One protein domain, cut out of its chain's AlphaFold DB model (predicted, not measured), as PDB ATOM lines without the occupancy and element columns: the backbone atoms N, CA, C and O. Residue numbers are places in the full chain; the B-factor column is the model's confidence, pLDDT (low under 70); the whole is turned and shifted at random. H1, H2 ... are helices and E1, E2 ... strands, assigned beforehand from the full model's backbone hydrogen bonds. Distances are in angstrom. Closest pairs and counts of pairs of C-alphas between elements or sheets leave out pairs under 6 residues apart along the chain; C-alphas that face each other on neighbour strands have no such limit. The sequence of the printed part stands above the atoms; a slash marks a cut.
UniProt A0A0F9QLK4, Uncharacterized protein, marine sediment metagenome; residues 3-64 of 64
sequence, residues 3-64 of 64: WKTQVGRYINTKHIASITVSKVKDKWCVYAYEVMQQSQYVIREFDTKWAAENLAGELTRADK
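What this domain is: This is residues 3 to 64 of the 64 residues of an uncharacterized protein of marine sediment metagenome (UniProt A0A0F9QLK4). What is the picture? After a small loop folding back on itself, residues 3 to 4 pairing with 10 to 11 of E1, a strongly twisted sheet E2 E3 E4 has H1 along one face, in two layers. What else? The 62 printed residues, class mixed, run E1, E2, E3, E4, H1; they are compact, radius of gyration of the C-alphas 11.0 A, spanning 30 by 21 by 19 A.

How they stand to each other: How do the strands pair? E1, residues 10 to 12, pairs with no named strand. E2, 16 to 24, E3, 27 to 34, and E4, 40 to 46, form a meander, each the antiparallel neighbour of the one before; N 20 and O 31, 3.0 A, and N 30 and O 44, 2.9 A, are within hydrogen-bond range. Where is H1? H1, residues 49 to 62, every O i to N i+4 pair within range, is on the sheet, height over the sheet 8.6 A; its closest C-alpha pair with E3 is Trp 28 and Lys 49, 5.7 A.

Where its parts are: Where does E1 begin? C-alpha 10 is at (129.951, 128.299, 94.663). How long are the others? E2 measures 21.0 A, E3 22.2 A, E4 17.2 A and H1 20.1 A, ending at (118.824, 122.281, 103.524).

The domain as a whole: Is it cut? The printed part has no cut, and its links are tight. Where is confidence low? Residues 6 to 7, 36 to 38 and 63 to 64 are under 70.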
ATOM      1  N   TRP A   3     126.766 125.419  97.685       75.81
ATOM      2  CA  TRP A   3     125.669 125.727  96.768       75.81
ATOM      3  C   TRP A   3     126.211 126.370  95.506       75.81
ATOM      4  O   TRP A   3     126.944 127.352  95.579       75.81
ATOM      5  N   LYS A   4     125.826 125.845  94.343       73.75
ATOM      6  CA  LYS A   4     126.072 126.512  93.066       73.75
ATOM      7  C   LYS A   4     124.940 127.506  92.812       73.75
ATOM      8  O   LYS A   4     123.789 127.105  92.666       73.75
ATOM      9  N   THR A   5     125.255 128.793  92.761       70.94
ATOM     10  CA  THR A   5     124.308 129.843  92.373       70.94
ATOM     11  C   THR A   5     123.969 129.740  90.890       70.94
ATOM     12  O   THR A   5     124.696 129.126  90.103       70.94
ATOM     13  N   GLN A   6     122.889 130.402  90.473       65.44
ATOM     14  CA  GLN A   6     122.501 130.470  89.063       65.44
ATOM     15  C   GLN A   6     123.599 131.082  88.175       65.44
ATOM     16  O   GLN A   6     123.747 130.694  87.020       65.44
ATOM     17  N   VAL A   7     124.413 131.983  88.728       69.19
ATOM     18  CA  VAL A   7     125.554 132.608  88.037       69.19
ATOM     19  C   VAL A   7     126.833 131.758  88.081       69.19
ATOM     20  O   VAL A   7     127.909 132.236  87.738       69.19
ATOM     21  N   GLY A   8     126.745 130.498  88.520       72.44
ATOM     22  CA  GLY A   8     127.862 129.550  88.523       72.44
ATOM     23  C   GLY A   8     128.884 129.755  89.642       72.44
ATOM     24  O   GLY A   8     129.932 129.109  89.617       72.44
ATOM     25  N   ARG A   9     128.597 130.611  90.632       74.00
ATOM     26  CA  ARG A   9     129.440 130.766  91.827       74.00
ATOM     27  C   ARG A   9     129.113 129.694  92.851       74.00
ATOM     28  O   ARG A   9     127.952 129.359  93.047       74.00
ATOM     29  N   TYR A  10     130.134 129.200  93.535       79.44
ATOM     30  CA  TYR A  10     129.951 128.299  94.663       79.44
ATOM     31  C   TYR A  10     129.982 129.103  95.961       79.44
ATOM     32  O   TYR A  10     130.952 129.808  96.223       79.44
ATOM     33  N   ILE A  11     128.919 128.998  96.754       77.31
ATOM     34  CA  ILE A  11     128.793 129.601  98.083       77.31
ATOM     35  C   ILE A  11     128.959 128.487  99.110       77.31
ATOM     36  O   ILE A  11     128.331 127.429  98.993       77.31
ATOM     37  N   ASN A  12     129.812 128.700 100.109       80.06
ATOM     38  CA  ASN A  12     129.962 127.742 101.196       80.06
ATOM     39  C   ASN A  12     128.818 127.932 102.195       80.06
ATOM     40  O   ASN A  12     128.753 128.948 102.885       80.06
ATOM     41  N   THR A  13     127.940 126.934 102.301       75.75
ATOM     42  CA  THR A  13     126.729 127.025 103.129       75.75
ATOM     43  C   THR A  13     127.043 127.214 104.604       75.75
ATOM     44  O   THR A  13     126.345 127.949 105.282       75.75
ATOM     45  N   LYS A  14     128.177 126.680 105.084       77.31
ATOM     46  CA  LYS A  14     128.614 126.849 106.482       77.31
ATOM     47  C   LYS A  14     128.828 128.308 106.879       77.31
ATOM     48  O   LYS A  14     128.968 128.599 108.061       77.31
ATOM     49  N   HIS A  15     128.965 129.199 105.901       79.44
ATOM     50  CA  HIS A  15     129.213 130.612 106.133       79.44
ATOM     51  C   HIS A  15     127.973 131.460 105.870       79.44
ATOM     52  O   HIS A  15     128.066 132.670 106.028       79.44
ATOM     53  N   ILE A  16     126.834 130.875 105.488       83.50
ATOM     54  CA  ILE A  16     125.593 131.614 105.255       83.50
ATOM     55  C   ILE A  16     124.935 131.899 106.610       83.50
ATOM     56  O   ILE A  16     124.611 130.994 107.365       83.50
ATOM     57  N   ALA A  17     124.755 133.179 106.929       84.12
ATOM     58  CA  ALA A  17     124.085 133.650 108.138       84.12
ATOM     59  C   ALA A  17     122.563 133.593 107.993       84.12
ATOM     60  O   ALA A  17     121.833 133.268 108.928       84.12
ATOM     61  N   SER A  18     122.082 134.007 106.822       87.44
ATOM     62  CA  SER A  18     120.664 134.154 106.539       87.44
ATOM     63  C   SER A  18     120.400 134.145 105.039       87.44
ATOM     64  O   SER A  18     121.271 134.450 104.216       87.44
ATOM     65  N   ILE A  19     119.158 133.808 104.701       89.31
ATOM     66  CA  ILE A  19     118.620 133.885 103.349       89.31
ATOM     67  C   ILE A  19     117.439 134.842 103.381       89.31
ATOM     68  O   ILE A  19     116.566 134.716 104.240       89.31
ATOM     69  N   THR A  20     117.399 135.802 102.462       91.75
ATOM     70  CA  THR A  20     116.280 136.748 102.361       91.75
ATOM     71  C   THR A  20     115.744 136.833 100.943       91.75
ATOM     72  O   THR A  20     116.409 136.469  99.972       91.75
ATOM     73  N   VAL A  21     114.513 137.326 100.836       93.94
ATOM     74  CA  VAL A  21     113.840 137.593  99.568       93.94
ATOM     75  C   VAL A  21     113.561 139.085  99.486       93.94
ATOM     76  O   VAL A  21     112.878 139.628 100.353       93.94
ATOM     77  N   SER A  22     114.041 139.731  98.427       95.00
ATOM     78  CA  SER A  22     113.792 141.154  98.177       95.00
ATOM     79  C   SER A  22     113.435 141.395  96.715       95.00
ATOM     80  O   SER A  22     113.927 140.707  95.820       95.00
ATOM     81  N   LYS A  23     112.570 142.382  96.464       94.31
ATOM     82  CA  LYS A  23     112.215 142.802  95.105       94.31
ATOM     83  C   LYS A  23     113.265 143.777  94.575       94.31
ATOM     84  O   LYS A  23     113.528 144.795  95.211       94.31
ATOM     85  N   VAL A  24     113.821 143.494  93.401       92.31
ATOM     86  CA  VAL A  24     114.719 144.393  92.673       92.31
ATOM     87  C   VAL A  24     114.146 144.641  91.289       92.31
ATOM     88  O   VAL A  24     114.021 143.724  90.480       92.31
ATOM     89  N   LYS A  25     113.792 145.904  91.019       91.19
ATOM     90  CA  LYS A  25     113.041 146.302  89.819       91.19
ATOM     91  C   LYS A  25     111.767 145.452  89.688       91.19
ATOM     92  O   LYS A  25     110.934 145.470  90.594       91.19
ATOM     93  N   ASP A  26     111.652 144.675  88.615       92.94
ATOM     94  CA  ASP A  26     110.493 143.837  88.298       92.94
ATOM     95  C   ASP A  26     110.674 142.364  88.692       92.94
ATOM     96  O   ASP A  26     109.801 141.544  88.421       92.94
ATOM     97  N   LYS A  27     111.788 142.014  89.351       93.31
ATOM     98  CA  LYS A  27     112.113 140.639  89.746       93.31
ATOM     99  C   LYS A  27     112.204 140.492  91.263       93.31
ATOM    100  O   LYS A  27     112.501 141.435  91.994       93.31
ATOM    101  N   TRP A  28     111.952 139.280  91.739       95.62
ATOM    102  CA  TRP A  28     112.146 138.851  93.118       95.62
ATOM    103  C   TRP A  28     113.436 138.048  93.217       95.62
ATOM    104  O   TRP A  28     113.582 137.017  92.563       95.62
ATOM    105  N   CYS A  29     114.369 138.515  94.035       92.62
ATOM    106  CA  CYS A  29     115.692 137.926  94.153       92.62
ATOM    107  C   CYS A  29     115.848 137.259  95.518       92.62
ATOM    108  O   CYS A  29     115.467 137.822  96.548       92.62
ATOM    109  N   VAL A  30     116.422 136.057  95.511       92.44
ATOM    110  CA  VAL A  30     116.819 135.338  96.724       92.44
ATOM    111  C   VAL A  30     118.288 135.625  96.989       92.44
ATOM    112  O   VAL A  30     119.134 135.422  96.112       92.44
ATOM    113  N   TYR A  31     118.588 136.074  98.199       90.31
ATOM    114  CA  TYR A  31     119.921 136.467  98.620       90.31
ATOM    115  C   TYR A  31     120.439 135.581  99.742       90.31
ATOM    116  O   TYR A  31     119.698 135.307 100.679       90.31
ATOM    117  N   ALA A  32     121.713 135.200  99.673       88.00
ATOM    118  CA  ALA A  32     122.456 134.637 100.799       88.00
ATOM    119  C   ALA A  32     123.394 135.699 101.377       88.00
ATOM    120  O   ALA A  32     124.122 136.348 100.622       88.00
ATOM    121  N   TYR A  33     123.397 135.848 102.700       87.00
ATOM    122  CA  TYR A  33     124.345 136.697 103.422       87.00
ATOM    123  C   TYR A  33     125.400 135.835 104.087       87.00
ATOM    124  O   TYR A  33     125.049 134.928 104.837       87.00
ATOM    125  N   GLU A  34     126.678 136.125 103.856       81.56
ATOM    126  CA  GLU A  34     127.764 135.406 104.522       81.56
ATOM    127  C   GLU A  34     128.210 136.078 105.831       81.56
ATOM    128  O   GLU A  34     128.487 137.277 105.864       81.56
ATOM    129  N   VAL A  35     128.358 135.283 106.900       74.06
ATOM    130  CA  VAL A  35     128.801 135.711 108.241       74.06
ATOM    131  C   VAL A  35     130.210 136.313 108.198       74.06
ATOM    132  O   VAL A  35     130.474 137.316 108.854       74.06
ATOM    133  N   MET A  36     131.128 135.709 107.435       69.94
ATOM    134  CA  MET A  36     132.554 136.063 107.495       69.94
ATOM    135  C   MET A  36     132.961 137.240 106.607       69.94
ATOM    136  O   MET A  36     133.979 137.866 106.885       69.94
ATOM    137  N   GLN A  37     132.204 137.550 105.548       62.44
ATOM    138  CA  GLN A  37     132.594 138.578 104.569       62.44
ATOM    139  C   GLN A  37     131.599 139.736 104.442       62.44
ATOM    140  O   GLN A  37     131.778 140.572 103.558       62.44
ATOM    141  N   GLN A  38     130.550 139.790 105.281       66.94
ATOM    142  CA  GLN A  38     129.460 140.783 105.186       66.94
ATOM    143  C   GLN A  38     128.964 140.989 103.741       66.94
ATOM    144  O   GLN A  38     128.566 142.079 103.338       66.94
ATOM    145  N   SER A  39     129.038 139.932 102.936       78.31
ATOM    146  CA  SER A  39     128.790 139.988 101.504       78.31
ATOM    147  C   SER A  39     127.467 139.304 101.214       78.31
ATOM    148  O   SER A  39     127.163 138.239 101.757       78.31
ATOM    149  N   GLN A  40     126.664 139.953 100.377       80.00
ATOM    150  CA  GLN A  40     125.372 139.460  99.929       80.00
ATOM    151  C   GLN A  40     125.507 138.934  98.499       80.00
ATOM    152  O   GLN A  40     126.040 139.617  97.624       80.00
ATOM    153  N   TYR A  41     124.980 137.739  98.244       83.00
ATOM    154  CA  TYR A  41     125.032 137.106  96.930       83.00
ATOM    155  C   TYR A  41     123.629 136.798  96.423       83.00
ATOM    156  O   TYR A  41     122.828 136.197  97.136       83.00
ATOM    157  N   VAL A  42     123.343 137.169  95.171       83.38
ATOM    158  CA  VAL A  42     122.123 136.729  94.480       83.38
ATOM    159  C   VAL A  42     122.271 135.245  94.151       83.38
ATOM    160  O   VAL A  42     123.165 134.848  93.401       83.38
ATOM    161  N   ILE A  43     121.386 134.425  94.706       85.38
ATOM    162  CA  ILE A  43     121.327 132.991  94.419       85.38
ATOM    163  C   ILE A  43     120.582 132.771  93.102       85.38
ATOM    164  O   ILE A  43     121.066 132.038  92.232       85.38
ATOM    165  N   ARG A  44     119.403 133.400  92.981       86.50
ATOM    166  CA  ARG A  44     118.460 133.247  91.868       86.50
ATOM    167  C   ARG A  44     117.444 134.392  91.821       86.50
ATOM    168  O   ARG A  44     117.100 134.958  92.861       86.50
ATOM    169  N   GLU A  45     116.945 134.676  90.623       92.25
ATOM    170  CA  GLU A  45     115.877 135.647  90.359       92.25
ATOM    171  C   GLU A  45     114.596 134.955  89.875       92.25
ATOM    172  O   GLU A  45     114.645 133.927  89.194       92.25
ATOM    173  N   PHE A  46     113.447 135.541  90.209       92.94
ATOM    174  CA  PHE A  46     112.115 135.040  89.881       92.94
ATOM    175  C   PHE A  46     111.181 136.169  89.450       92.94
ATOM    176  O   PHE A  46     111.289 137.300  89.914       92.94
ATOM    177  N   ASP A  47     110.205 135.848  88.606       95.19
ATOM    178  CA  ASP A  47     109.115 136.766  88.251       95.19
ATOM    179  C   ASP A  47     108.097 136.949  89.382       95.19
ATOM    180  O   ASP A  47     107.455 137.992  89.495       95.19
ATOM    181  N   THR A  48     107.953 135.950  90.254       95.25
ATOM    182  CA  THR A  48     106.932 135.941  91.304       95.25
ATOM    183  C   THR A  48     107.548 135.835  92.694       95.25
ATOM    184  O   THR A  48     108.539 135.135  92.910       95.25
ATOM    185  N   LYS A  49     106.914 136.511  93.661       94.25
ATOM    186  CA  LYS A  49     107.324 136.475  95.073       94.25
ATOM    187  C   LYS A  49     107.273 135.054  95.632       94.25
ATOM    188  O   LYS A  49     108.212 134.613  96.278       94.25
ATOM    189  N   TRP A  50     106.198 134.336  95.312       95.75
ATOM    190  CA  TRP A  50     105.948 132.983  95.801       95.75
ATOM    191  C   TRP A  50     107.059 131.998  95.413       95.75
ATOM    192  O   TRP A  50     107.506 131.219  96.249       95.75
ATOM    193  N   ALA A  51     107.559 132.056  94.171       92.88
ATOM    194  CA  ALA A  51     108.644 131.177  93.733       92.88
ATOM    195  C   ALA A  51     109.964 131.482  94.464       92.88
ATOM    196  O   ALA A  51     110.681 130.558  94.852       92.88
ATOM    197  N   ALA A  52     110.251 132.765  94.707       92.75
ATOM    198  CA  ALA A  52     111.411 133.181  95.489       92.75
ATOM    199  C   ALA A  52     111.313 132.728  96.956       92.75
ATOM    200  O   ALA A  52     112.291 132.232  97.512       92.75
ATOM    201  N   GLU A  53     110.132 132.849  97.568       94.62
ATOM    202  CA  GLU A  53     109.870 132.403  98.944       94.62
ATOM    203  C   GLU A  53     109.981 130.882  99.097       94.62
ATOM    204  O   GLU A  53     110.589 130.415 100.061       94.62
ATOM    205  N   ASN A  54     109.471 130.107  98.134       94.88
ATOM    206  CA  ASN A  54     109.625 128.651  98.142       94.88
ATOM    207  C   ASN A  54     111.100 128.238  98.078       94.88
ATOM    208  O   ASN A  54     111.541 127.455  98.920       94.88
ATOM    209  N   LEU A  55     111.885 128.816  97.155       90.38
ATOM    210  CA  LEU A  55     113.319 128.517  97.075       90.38
ATOM    211  C   LEU A  55     114.046 128.922  98.366       90.38
ATOM    212  O   LEU A  55     114.856 128.156  98.881       90.38
ATOM    213  N   ALA A  56     113.768 130.111  98.911       90.12
ATOM    214  CA  ALA A  56     114.386 130.556 100.159       90.12
ATOM    215  C   ALA A  56     114.082 129.596 101.323       90.12
ATOM    216  O   ALA A  56     114.970 129.287 102.121       90.12
ATOM    217  N   GLY A  57     112.851 129.078 101.391       89.44
ATOM    218  CA  GLY A  57     112.443 128.072 102.369       89.44
ATOM    219  C   GLY A  57     113.156 126.730 102.190       89.44
ATOM    220  O   GLY A  57     113.631 126.163 103.174       89.44
ATOM    221  N   GLU A  58     113.272 126.236 100.955       89.12
ATOM    222  CA  GLU A  58     114.023 125.013 100.628       89.12
ATOM    223  C   GLU A  58     115.492 125.124 101.045       89.12
ATOM    224  O   GLU A  58     116.014 124.244 101.728       89.12
ATOM    225  N   LEU A  59     116.138 126.238 100.701       84.19
ATOM    226  CA  LEU A  59     117.536 126.494 101.038       84.19
ATOM    227  C   LEU A  59     117.750 126.614 102.554       84.19
ATOM    228  O   LEU A  59     118.684 126.029 103.090       84.19
ATOM    229  N   THR A  60     116.847 127.295 103.263       84.69
ATOM    230  CA  THR A  60     116.909 127.420 104.732       84.69
ATOM    231  C   THR A  60     116.744 126.067 105.433       84.69
ATOM    232  O   THR A  60     117.305 125.849 106.503       84.69
ATOM    233  N   ARG A  61     115.968 125.144 104.849       82.00
ATOM    234  CA  ARG A  61     115.808 123.777 105.371       82.00
ATOM    235  C   ARG A  61     117.015 122.895 105.078       82.00
ATOM    236  O   ARG A  61     117.342 122.076 105.918       82.00
ATOM    237  N   ALA A  62     117.644 123.053 103.915       72.62
ATOM    238  CA  ALA A  62     118.824 122.281 103.524       72.62
ATOM    239  C   ALA A  62     120.107 122.697 104.268       72.62
ATOM    240  O   ALA A  62     121.088 121.958 104.251       72.62
ATOM    241  N   ASP A  63     120.117 123.892 104.863       65.81
ATOM    242  CA  ASP A  63     121.223 124.379 105.690       65.81
ATOM    243  C   ASP A  63     121.175 123.869 107.148       65.81
ATOM    244  O   ASP A  63     122.210 123.826 107.811       65.81
ATOM    245  N   LYS A  64     119.998 123.439 107.633       57.16
ATOM    246  CA  LYS A  64     119.808 122.819 108.958       57.16
ATOM    247  C   LYS A  64     120.074 121.317 108.937       57.16
ATOM    248  O   LYS A  64     120.598 120.827 109.961       57.16
TER     249      LYS A  64